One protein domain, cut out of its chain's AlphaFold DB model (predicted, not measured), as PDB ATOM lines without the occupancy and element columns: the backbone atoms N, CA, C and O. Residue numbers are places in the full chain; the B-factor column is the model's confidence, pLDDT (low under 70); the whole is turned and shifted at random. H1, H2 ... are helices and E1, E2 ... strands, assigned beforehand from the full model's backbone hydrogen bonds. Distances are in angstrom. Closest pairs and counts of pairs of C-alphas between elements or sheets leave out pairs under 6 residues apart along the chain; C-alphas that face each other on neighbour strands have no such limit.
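AT A GLANCE: This is residues 127 to 190 of the 190 residues of the protein "Capsular polysaccharide biosynthesis protein Cps4H" of Lactobacillus helveticus CIRM-BIA 951 (UniProt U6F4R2). A loose, open loop of chain runs out from the short strand E1, back along the long helix H2 and round to the strand E2, which pairs beside E1; a shorter helix, H1, lies off to the other side of this small strand pair from H2. Residues 127 to 134, which include part of H1, and residues 176 to 183, where H2 ends and the turn towards E2 lies, stick out. The 64 printed residues hold two named helices and two named strands in the order H1, E1, H2, E2, and the class is mostly helix. The sheet, in the order E1, E2, is parallel. The whole is loose, with a radius of gyration of the C-alphas of 14.4 A and spans of 38 by 32 by 18 A.

HOW THE PARTS SIT: H1, residues 131 to 140, comes first, and a short link of 6 residues joins it to E1, residues 147 to 149. A long link of 11 residues leads on to H2, residues 161 to 178. A short link of 8 residues then leads to E2, residues 187 to 189. E1 and E2 are parallel neighbours, with 19 degrees between their directions. The C-alphas of Val 148 and Leu 188 face each other at 4.9 A. N 149 and O 188, at 3.0 A, and N 188 and O 147, at 3.1 A, are within hydrogen-bond range. E1, H2 and E2 form a strand-helix-strand unit, two parallel neighbour strands with a helix between them along the chain, and its crossover is right-handed. The closest C-alphas of H2 and E2 are those of Val 172 and Gly 187, 7.2 A apart. H1 is apart from H2 and from E2. In H1 and H2 every O i to N i+4 pair is within hydrogen-bond range.

IN THESE COORDINATES: H1 begins at C-alpha 131 at (215.685, 145.128, 128.072) and measures 14.1 A from first to last C-alpha. E1 measures 6.7 A. H2, 18 residues and 25.9 A long, runs from C-alpha 161 at (211.782, 118.736, 118.643) to C-alpha 178 at (236.448, 125.523, 122.481). E2 measures 6.9 A and ends at C-alpha 189 at (218.606, 124.992, 127.130).

THE WHOLE: The two C-alphas farthest apart are those of Asn 156 and Cys 181, at 39.2 A. The printed part has no cut and ends at Ile 190, the chain's last residue. The link from E1 to H2 is long. The mean pLDDT of the printed part is 80.3, but residues 176 to 190 are under 70, and E2 has a mean of 56.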
ATOM      1  N   TYR A 127     205.442 142.223 120.858       86.25
ATOM      2  CA  TYR A 127     206.614 141.343 120.892       86.25
ATOM      3  C   TYR A 127     207.929 142.105 120.720       86.25
ATOM      4  O   TYR A 127     208.968 141.488 120.491       86.25
ATOM      5  N   GLN A 128     207.899 143.437 120.827       93.06
ATOM      6  CA  GLN A 128     209.119 144.228 120.796       93.06
ATOM      7  C   GLN A 128     210.039 143.846 121.949       93.06
ATOM      8  O   GLN A 128     209.610 143.588 123.080       93.06
ATOM      9  N   PHE A 129     211.329 143.810 121.631       93.31
ATOM     10  CA  PHE A 129     212.362 143.573 122.616       93.31
ATOM     11  C   PHE A 129     212.276 144.614 123.735       93.31
ATOM     12  O   PHE A 129     212.136 145.809 123.483       93.31
ATOM     13  N   ASN A 130     212.378 144.152 124.978       95.06
ATOM     14  CA  ASN A 130     212.385 145.011 126.149       95.06
ATOM     15  C   ASN A 130     213.500 144.558 127.093       95.06
ATOM     16  O   ASN A 130     213.454 143.450 127.636       95.06
ATOM     17  N   ILE A 131     214.498 145.424 127.270       94.88
ATOM     18  CA  ILE A 131     215.685 145.128 128.072       94.88
ATOM     19  C   ILE A 131     215.337 144.901 129.547       94.88
ATOM     20  O   ILE A 131     215.800 143.931 130.137       94.88
ATOM     21  N   SER A 132     214.437 145.696 130.125       95.81
ATOM     22  CA  SER A 132     214.030 145.553 131.527       95.81
ATOM     23  C   SER A 132     213.358 144.202 131.791       95.81
ATOM     24  O   SER A 132     213.700 143.521 132.757       95.81
ATOM     25  N   LYS A 133     212.463 143.754 130.898       93.88
ATOM     26  CA  LYS A 133     211.839 142.419 130.974       93.88
ATOM     27  C   LYS A 133     212.869 141.301 130.821       93.88
ATOM     28  O   LYS A 133     212.777 140.290 131.517       93.88
ATOM     29  N   ARG A 134     213.851 141.468 129.926       91.62
ATOM     30  CA  ARG A 134     214.953 140.510 129.757       91.62
ATOM     31  C   ARG A 134     215.738 140.355 131.056       91.62
ATOM     32  O   ARG A 134     215.899 139.225 131.515       91.62
ATOM     33  N   GLU A 135     216.201 141.457 131.635       93.44
ATOM     34  CA  GLU A 135     217.022 141.429 132.848       93.44
ATOM     35  C   GLU A 135     216.241 140.894 134.050       93.44
ATOM     36  O   GLU A 135     216.763 140.081 134.810       93.44
ATOM     37  N   GLN A 136     214.954 141.234 134.170       95.00
ATOM     38  CA  GLN A 136     214.084 140.683 135.209       95.00
ATOM     39  C   GLN A 136     213.993 139.151 135.132       95.00
ATOM     40  O   GLN A 136     214.147 138.471 136.148       95.00
ATOM     41  N   ILE A 137     213.765 138.592 133.938       92.75
ATOM     42  CA  ILE A 137     213.683 137.137 133.741       92.75
ATOM     43  C   ILE A 137     215.046 136.475 133.961       92.75
ATOM     44  O   ILE A 137     215.122 135.467 134.662       92.75
ATOM     45  N   ARG A 138     216.134 137.042 133.428       92.94
ATOM     46  CA  ARG A 138     217.485 136.493 133.624       92.94
ATOM     47  C   ARG A 138     217.876 136.482 135.097       92.94
ATOM     48  O   ARG A 138     218.332 135.451 135.576       92.94
ATOM     49  N   LYS A 139     217.618 137.566 135.837       92.81
ATOM     50  CA  LYS A 139     217.851 137.632 137.286       92.81
ATOM     51  C   LYS A 139     217.014 136.600 138.037       92.81
ATOM     52  O   LYS A 139     217.559 135.880 138.867       92.81
ATOM     53  N   LYS A 140     215.720 136.479 137.711       94.19
ATOM     54  CA  LYS A 140     214.804 135.512 138.342       94.19
ATOM     55  C   LYS A 140     215.315 134.071 138.257       94.19
ATOM     56  O   LYS A 140     215.125 133.316 139.202       94.19
ATOM     57  N   TYR A 141     215.943 133.694 137.147       91.50
ATOM     58  CA  TYR A 141     216.436 132.333 136.930       91.50
ATOM     59  C   TYR A 141     217.965 132.188 137.050       91.50
ATOM     60  O   TYR A 141     218.504 131.126 136.745       91.50
ATOM     61  N   GLY A 142     218.676 133.234 137.489       92.06
ATOM     62  CA  GLY A 142     220.133 133.211 137.656       92.06
ATOM     63  C   GLY A 142     220.929 133.101 136.348       92.06
ATOM     64  O   GLY A 142     222.046 132.591 136.352       92.06
ATOM     65  N   TRP A 143     220.374 133.547 135.218       90.25
ATOM     66  CA  TRP A 143     221.022 133.493 133.902       90.25
ATOM     67  C   TRP A 143     221.848 134.748 133.626       90.25
ATOM     68  O   TRP A 143     221.555 135.462 132.675       90.25
ATOM     69  N   THR A 144     222.842 135.078 134.443       80.62
ATOM     70  CA  THR A 144     223.598 136.334 134.275       80.62
ATOM     71  C   THR A 144     224.529 136.273 133.060       80.62
ATOM     72  O   THR A 144     224.318 137.017 132.102       80.62
ATOM     73  N   ASP A 145     225.415 135.275 132.990       80.25
ATOM     74  CA  ASP A 145     226.440 135.128 131.930       80.25
ATOM     75  C   ASP A 145     226.197 133.921 131.008       80.25
ATOM     76  O   ASP A 145     227.093 133.375 130.356       80.25
ATOM     77  N   ASN A 146     224.948 133.460 130.967       82.19
ATOM     78  CA  ASN A 146     224.557 132.311 130.166       82.19
ATOM     79  C   ASN A 146     224.146 132.730 128.757       82.19
ATOM     80  O   ASN A 146     223.290 133.610 128.580       82.19
ATOM     81  N   LEU A 147     224.656 132.004 127.760       83.00
ATOM     82  CA  LEU A 147     223.962 131.907 126.486       83.00
ATOM     83  C   LEU A 147     222.779 130.958 126.674       83.00
ATOM     84  O   LEU A 147     222.964 129.782 126.990       83.00
ATOM     85  N   VAL A 148     221.574 131.491 126.503       85.50
ATOM     86  CA  VAL A 148     220.327 130.754 126.711       85.50
ATOM     87  C   VAL A 148     219.689 130.488 125.358       85.50
ATOM     88  O   VAL A 148     219.455 131.423 124.592       85.50
ATOM     89  N   PHE A 149     219.407 129.221 125.083       85.31
ATOM     90  CA  PHE A 149     218.592 128.791 123.955       85.31
ATOM     91  C   PHE A 149     217.245 128.322 124.497       85.31
ATOM     92  O   PHE A 149     217.208 127.593 125.486       85.31
ATOM     93  N   GLY A 150     216.155 128.761 123.871       83.69
ATOM     94  CA  GLY A 150     214.802 128.423 124.300       83.69
ATOM     95  C   GLY A 150     213.926 128.013 123.123       83.69
ATOM     96  O   GLY A 150     213.966 128.666 122.079       83.69
ATOM     97  N   GLU A 151     213.126 126.965 123.297       85.50
ATOM     98  CA  GLU A 151     212.097 126.536 122.340       85.50
ATOM     99  C   GLU A 151     210.715 126.981 122.823       85.50
ATOM    100  O   GLU A 151     210.278 126.652 123.924       85.50
ATOM    101  N   VAL A 152     209.969 127.689 121.970       86.69
ATOM    102  CA  VAL A 152     208.562 128.012 122.242       86.69
ATOM    103  C   VAL A 152     207.685 127.339 121.193       86.69
ATOM    104  O   VAL A 152     207.499 127.818 120.069       86.69
ATOM    105  N   GLY A 153     207.106 126.202 121.567       84.81
ATOM    106  CA  GLY A 153     206.270 125.421 120.671       84.81
ATOM    107  C   GLY A 153     205.488 124.327 121.381       84.81
ATOM    108  O   GLY A 153     205.853 123.856 122.450       84.81
ATOM    109  N   ARG A 154     204.385 123.892 120.762       84.94
ATOM    110  CA  ARG A 154     203.674 122.685 121.203       84.94
ATOM    111  C   ARG A 154     204.527 121.452 120.901       84.94
ATOM    112  O   ARG A 154     205.163 121.396 119.848       84.94
ATOM    113  N   PHE A 155     204.448 120.428 121.747       86.06
ATOM    114  CA  PHE A 155     205.034 119.112 121.479       86.06
ATOM    115  C   PHE A 155     204.293 118.402 120.343       86.06
ATOM    116  O   PHE A 155     203.345 117.649 120.549       86.06
ATOM    117  N   ASN A 156     204.686 118.690 119.103       84.19
ATOM    118  CA  ASN A 156     204.109 118.082 117.916       84.19
ATOM    119  C   ASN A 156     205.175 117.846 116.837       84.19
ATOM    120  O   ASN A 156     206.264 118.416 116.867       84.19
ATOM    121  N   LYS A 157     204.836 117.007 115.852       83.88
ATOM    122  CA  LYS A 157     205.749 116.668 114.750       83.88
ATOM    123  C   LYS A 157     206.170 117.890 113.926       83.88
ATOM    124  O   LYS A 157     207.296 117.932 113.455       83.88
ATOM    125  N   GLN A 158     205.289 118.882 113.778       81.69
ATOM    126  CA  GLN A 158     205.556 120.088 112.986       81.69
ATOM    127  C   GLN A 158     206.667 120.959 113.588       81.69
ATOM    128  O   GLN A 158     207.364 121.640 112.845       81.69
ATOM    129  N   LYS A 159     206.837 120.940 114.915       87.00
ATOM    130  CA  LYS A 159     207.900 121.676 115.613       87.00
ATOM    131  C   LYS A 159     209.253 120.963 115.607       87.00
ATOM    132  O   LYS A 159     210.255 121.599 115.879       87.00
ATOM    133  N   ASN A 160     209.294 119.687 115.216       89.44
ATOM    134  CA  ASN A 160     210.530 118.927 115.004       89.44
ATOM    135  C   ASN A 160     211.526 118.987 116.185       89.44
ATOM    136  O   ASN A 160     212.724 119.205 116.018       89.44
ATOM    137  N   HIS A 161     211.013 118.730 117.391       90.44
ATOM    138  CA  HIS A 161     211.782 118.736 118.643       90.44
ATOM    139  C   HIS A 161     213.031 117.841 118.615       90.44
ATOM    140  O   HIS A 161     214.035 118.163 119.241       90.44
ATOM    141  N   LYS A 162     213.007 116.732 117.860       90.62
ATOM    142  CA  LYS A 162     214.158 115.823 117.742       90.62
ATOM    143  C   LYS A 162     215.366 116.520 117.110       90.62
ATOM    144  O   LYS A 162     216.455 116.470 117.672       90.62
ATOM    145  N   PHE A 163     215.158 117.196 115.980       91.81
ATOM    146  CA  PHE A 163     216.225 117.930 115.301       91.81
ATOM    147  C   PHE A 163     216.786 119.060 116.175       91.81
ATOM    148  O   PHE A 163     217.993 119.300 116.202       91.81
ATOM    149  N   LEU A 164     215.915 119.727 116.935       90.94
ATOM    150  CA  LEU A 164     216.329 120.754 117.884       90.94
ATOM    151  C   LEU A 164     217.252 120.181 118.971       90.94
ATOM    152  O   LEU A 164     218.317 120.738 119.224       90.94
ATOM    153  N   LEU A 165     216.887 119.046 119.575       90.94
ATOM    154  CA  LEU A 165     217.708 118.382 120.591       90.94
ATOM    155  C   LEU A 165     219.066 117.932 120.036       90.94
ATOM    156  O   LEU A 165     220.088 118.101 120.702       90.94
ATOM    157  N   GLU A 166     219.099 117.399 118.813       93.31
ATOM    158  CA  GLU A 166     220.347 117.047 118.122       93.31
ATOM    159  C   GLU A 166     221.226 118.287 117.893       93.31
ATOM    160  O   GLU A 166     222.424 118.266 118.177       93.31
ATOM    161  N   THR A 167     220.620 119.403 117.481       91.06
ATOM    162  CA  THR A 167     221.315 120.685 117.310       91.06
ATOM    163  C   THR A 167     221.871 121.203 118.638       91.06
ATOM    164  O   THR A 167     223.031 121.604 118.720       91.06
ATOM    165  N   PHE A 168     221.081 121.165 119.713       90.31
ATOM    166  CA  PHE A 168     221.508 121.581 121.049       90.31
ATOM    167  C   PHE A 168     222.660 120.722 121.578       90.31
ATOM    168  O   PHE A 168     223.633 121.262 122.113       90.31
ATOM    169  N   LYS A 169     222.612 119.404 121.350       90.25
ATOM    170  CA  LYS A 169     223.716 118.487 121.657       90.25
ATOM    171  C   LYS A 169     225.003 118.906 120.940       90.25
ATOM    172  O   LYS A 169     226.045 118.998 121.589       90.25
ATOM    173  N   GLU A 170     224.933 119.214 119.648       90.81
ATOM    174  CA  GLU A 170     226.096 119.650 118.865       90.81
ATOM    175  C   GLU A 170     226.667 120.987 119.368       90.81
ATOM    176  O   GLU A 170     227.882 121.143 119.511       90.81
ATOM    177  N   ILE A 171     225.800 121.945 119.723       88.44
ATOM    178  CA  ILE A 171     226.218 123.228 120.310       88.44
ATOM    179  C   ILE A 171     226.996 123.002 121.614       88.44
ATOM    180  O   ILE A 171     228.048 123.616 121.817       88.44
ATOM    181  N   VAL A 172     226.511 122.114 122.489       86.25
ATOM    182  CA  VAL A 172     227.208 121.761 123.737       86.25
ATOM    183  C   VAL A 172     228.570 121.144 123.443       86.25
ATOM    184  O   VAL A 172     229.563 121.536 124.057       86.25
ATOM    185  N   GLN A 173     228.643 120.203 122.501       86.12
ATOM    186  CA  GLN A 173     229.887 119.512 122.159       86.12
ATOM    187  C   GLN A 173     230.943 120.467 121.589       86.12
ATOM    188  O   GLN A 173     232.081 120.473 122.063       86.12
ATOM    189  N   LYS A 174     230.572 121.335 120.640       84.62
ATOM    190  CA  LYS A 174     231.485 122.342 120.073       84.62
ATOM    191  C   LYS A 174     231.981 123.338 121.118       84.62
ATOM    192  O   LYS A 174     233.145 123.732 121.082       84.62
ATOM    193  N   ARG A 175     231.132 123.728 122.073       77.06
ATOM    194  CA  ARG A 175     231.543 124.614 123.174       77.06
ATOM    195  C   ARG A 175     232.501 123.940 124.142       77.06
ATOM    196  O   ARG A 175     233.497 124.556 124.499       77.06
ATOM    197  N   LYS A 176     232.266 122.676 124.508       68.50
ATOM    198  CA  LYS A 176     233.226 121.908 125.317       68.50
ATOM    199  C   LYS A 176     234.606 121.856 124.649       68.50
ATOM    200  O   LYS A 176     235.598 122.075 125.330       68.50
ATOM    201  N   LYS A 177     234.662 121.665 123.322       59.97
ATOM    202  CA  LYS A 177     235.918 121.671 122.547       59.97
ATOM    203  C   LYS A 177     236.612 123.042 122.485       59.97
ATOM    204  O   LYS A 177     237.830 123.086 122.488       59.97
ATOM    205  N   ARG A 178     235.870 124.158 122.441       56.81
ATOM    206  CA  ARG A 178     236.448 125.523 122.481       56.81
ATOM    207  C   ARG A 178     236.869 125.971 123.886       56.81
ATOM    208  O   ARG A 178     237.750 126.813 124.024       56.81
ATOM    209  N   HIS A 179     236.246 125.433 124.930       50.44
ATOM    210  CA  HIS A 179     236.504 125.812 126.322       50.44
ATOM    211  C   HIS A 179     237.709 125.102 126.964       50.44
ATOM    212  O   HIS A 179     237.970 125.345 128.138       50.44
ATOM    213  N   SER A 180     238.490 124.309 126.218       44.88
ATOM    214  CA  SER A 180     239.850 123.935 126.638       44.88
ATOM    215  C   SER A 180     240.868 125.081 126.486       44.88
ATOM    216  O   SER A 180     242.020 124.890 126.855       44.88
ATOM    217  N   CYS A 181     240.474 126.261 125.971       42.84
ATOM    218  CA  CYS A 181     241.390 127.399 125.791       42.84
ATOM    219  C   CYS A 181     240.961 128.762 126.374       42.84
ATOM    220  O   CYS A 181     241.856 129.531 126.688       42.84
ATOM    221  N   THR A 182     239.683 129.104 126.605       41.34
ATOM    222  CA  THR A 182     239.323 130.404 127.242       41.34
ATOM    223  C   THR A 182     237.934 130.419 127.909       41.34
ATOM    224  O   THR A 182     237.024 129.722 127.453       41.34
ATOM    225  N   SER A 183     237.837 131.242 128.970       43.53
ATOM    226  CA  SER A 183     236.761 131.614 129.926       43.53
ATOM    227  C   SER A 183     235.310 131.087 129.786       43.53
ATOM    228  O   SER A 183     234.728 130.906 128.717       43.53
ATOM    229  N   ARG A 184     234.703 130.850 130.964       52.59
ATOM    230  CA  ARG A 184     233.430 130.146 131.213       52.59
ATOM    231  C   ARG A 184     232.189 130.933 130.753       52.59
ATOM    232  O   ARG A 184     231.723 131.804 131.476       52.59
ATOM    233  N   SER A 185     231.551 130.511 129.656       47.53
ATOM    234  CA  SER A 185     230.121 130.787 129.400       47.53
ATOM    235  C   SER A 185     229.317 129.491 129.555       47.53
ATOM    236  O   SER A 185     229.565 128.517 128.842       47.53
ATOM    237  N   LYS A 186     228.373 129.428 130.500       55.69
ATOM    238  CA  LYS A 186     227.524 128.239 130.701       55.69
ATOM    239  C   LYS A 186     226.335 128.304 129.733       55.69
ATOM    240  O   LYS A 186     225.515 129.213 129.826       55.69
ATOM    241  N   GLY A 187     226.232 127.362 128.797       54.38
ATOM    242  CA  GLY A 187     225.044 127.234 127.944       54.38
ATOM    243  C   GLY A 187     223.874 126.620 128.717       54.38
ATOM    244  O   GLY A 187     224.082 125.636 129.424       54.38
ATOM    245  N   LEU A 188     222.671 127.184 128.586       54.41
ATOM    246  CA  LEU A 188     221.436 126.631 129.154       54.41
ATOM    247  C   LEU A 188     220.383 126.458 128.051       54.41
ATOM    248  O   LEU A 188     220.201 127.363 127.235       54.41
ATOM    249  N   PHE A 189     219.704 125.311 128.047       60.69
ATOM    250  CA  PHE A 189     218.606 124.992 127.130       60.69
ATOM    251  C   PHE A 189     217.301 124.897 127.916       60.69
ATOM    252  O   PHE A 189     217.287 124.273 128.979       60.69
ATOM    253  N   ILE A 190     216.248 125.536 127.407       56.81
ATOM    254  CA  ILE A 190     214.926 125.658 128.042       56.81
ATOM    255  C   ILE A 190     213.836 125.280 127.047       56.81
ATOM    256  O   ILE A 190     213.931 125.715 125.874       56.81
TER     257      ILE A 190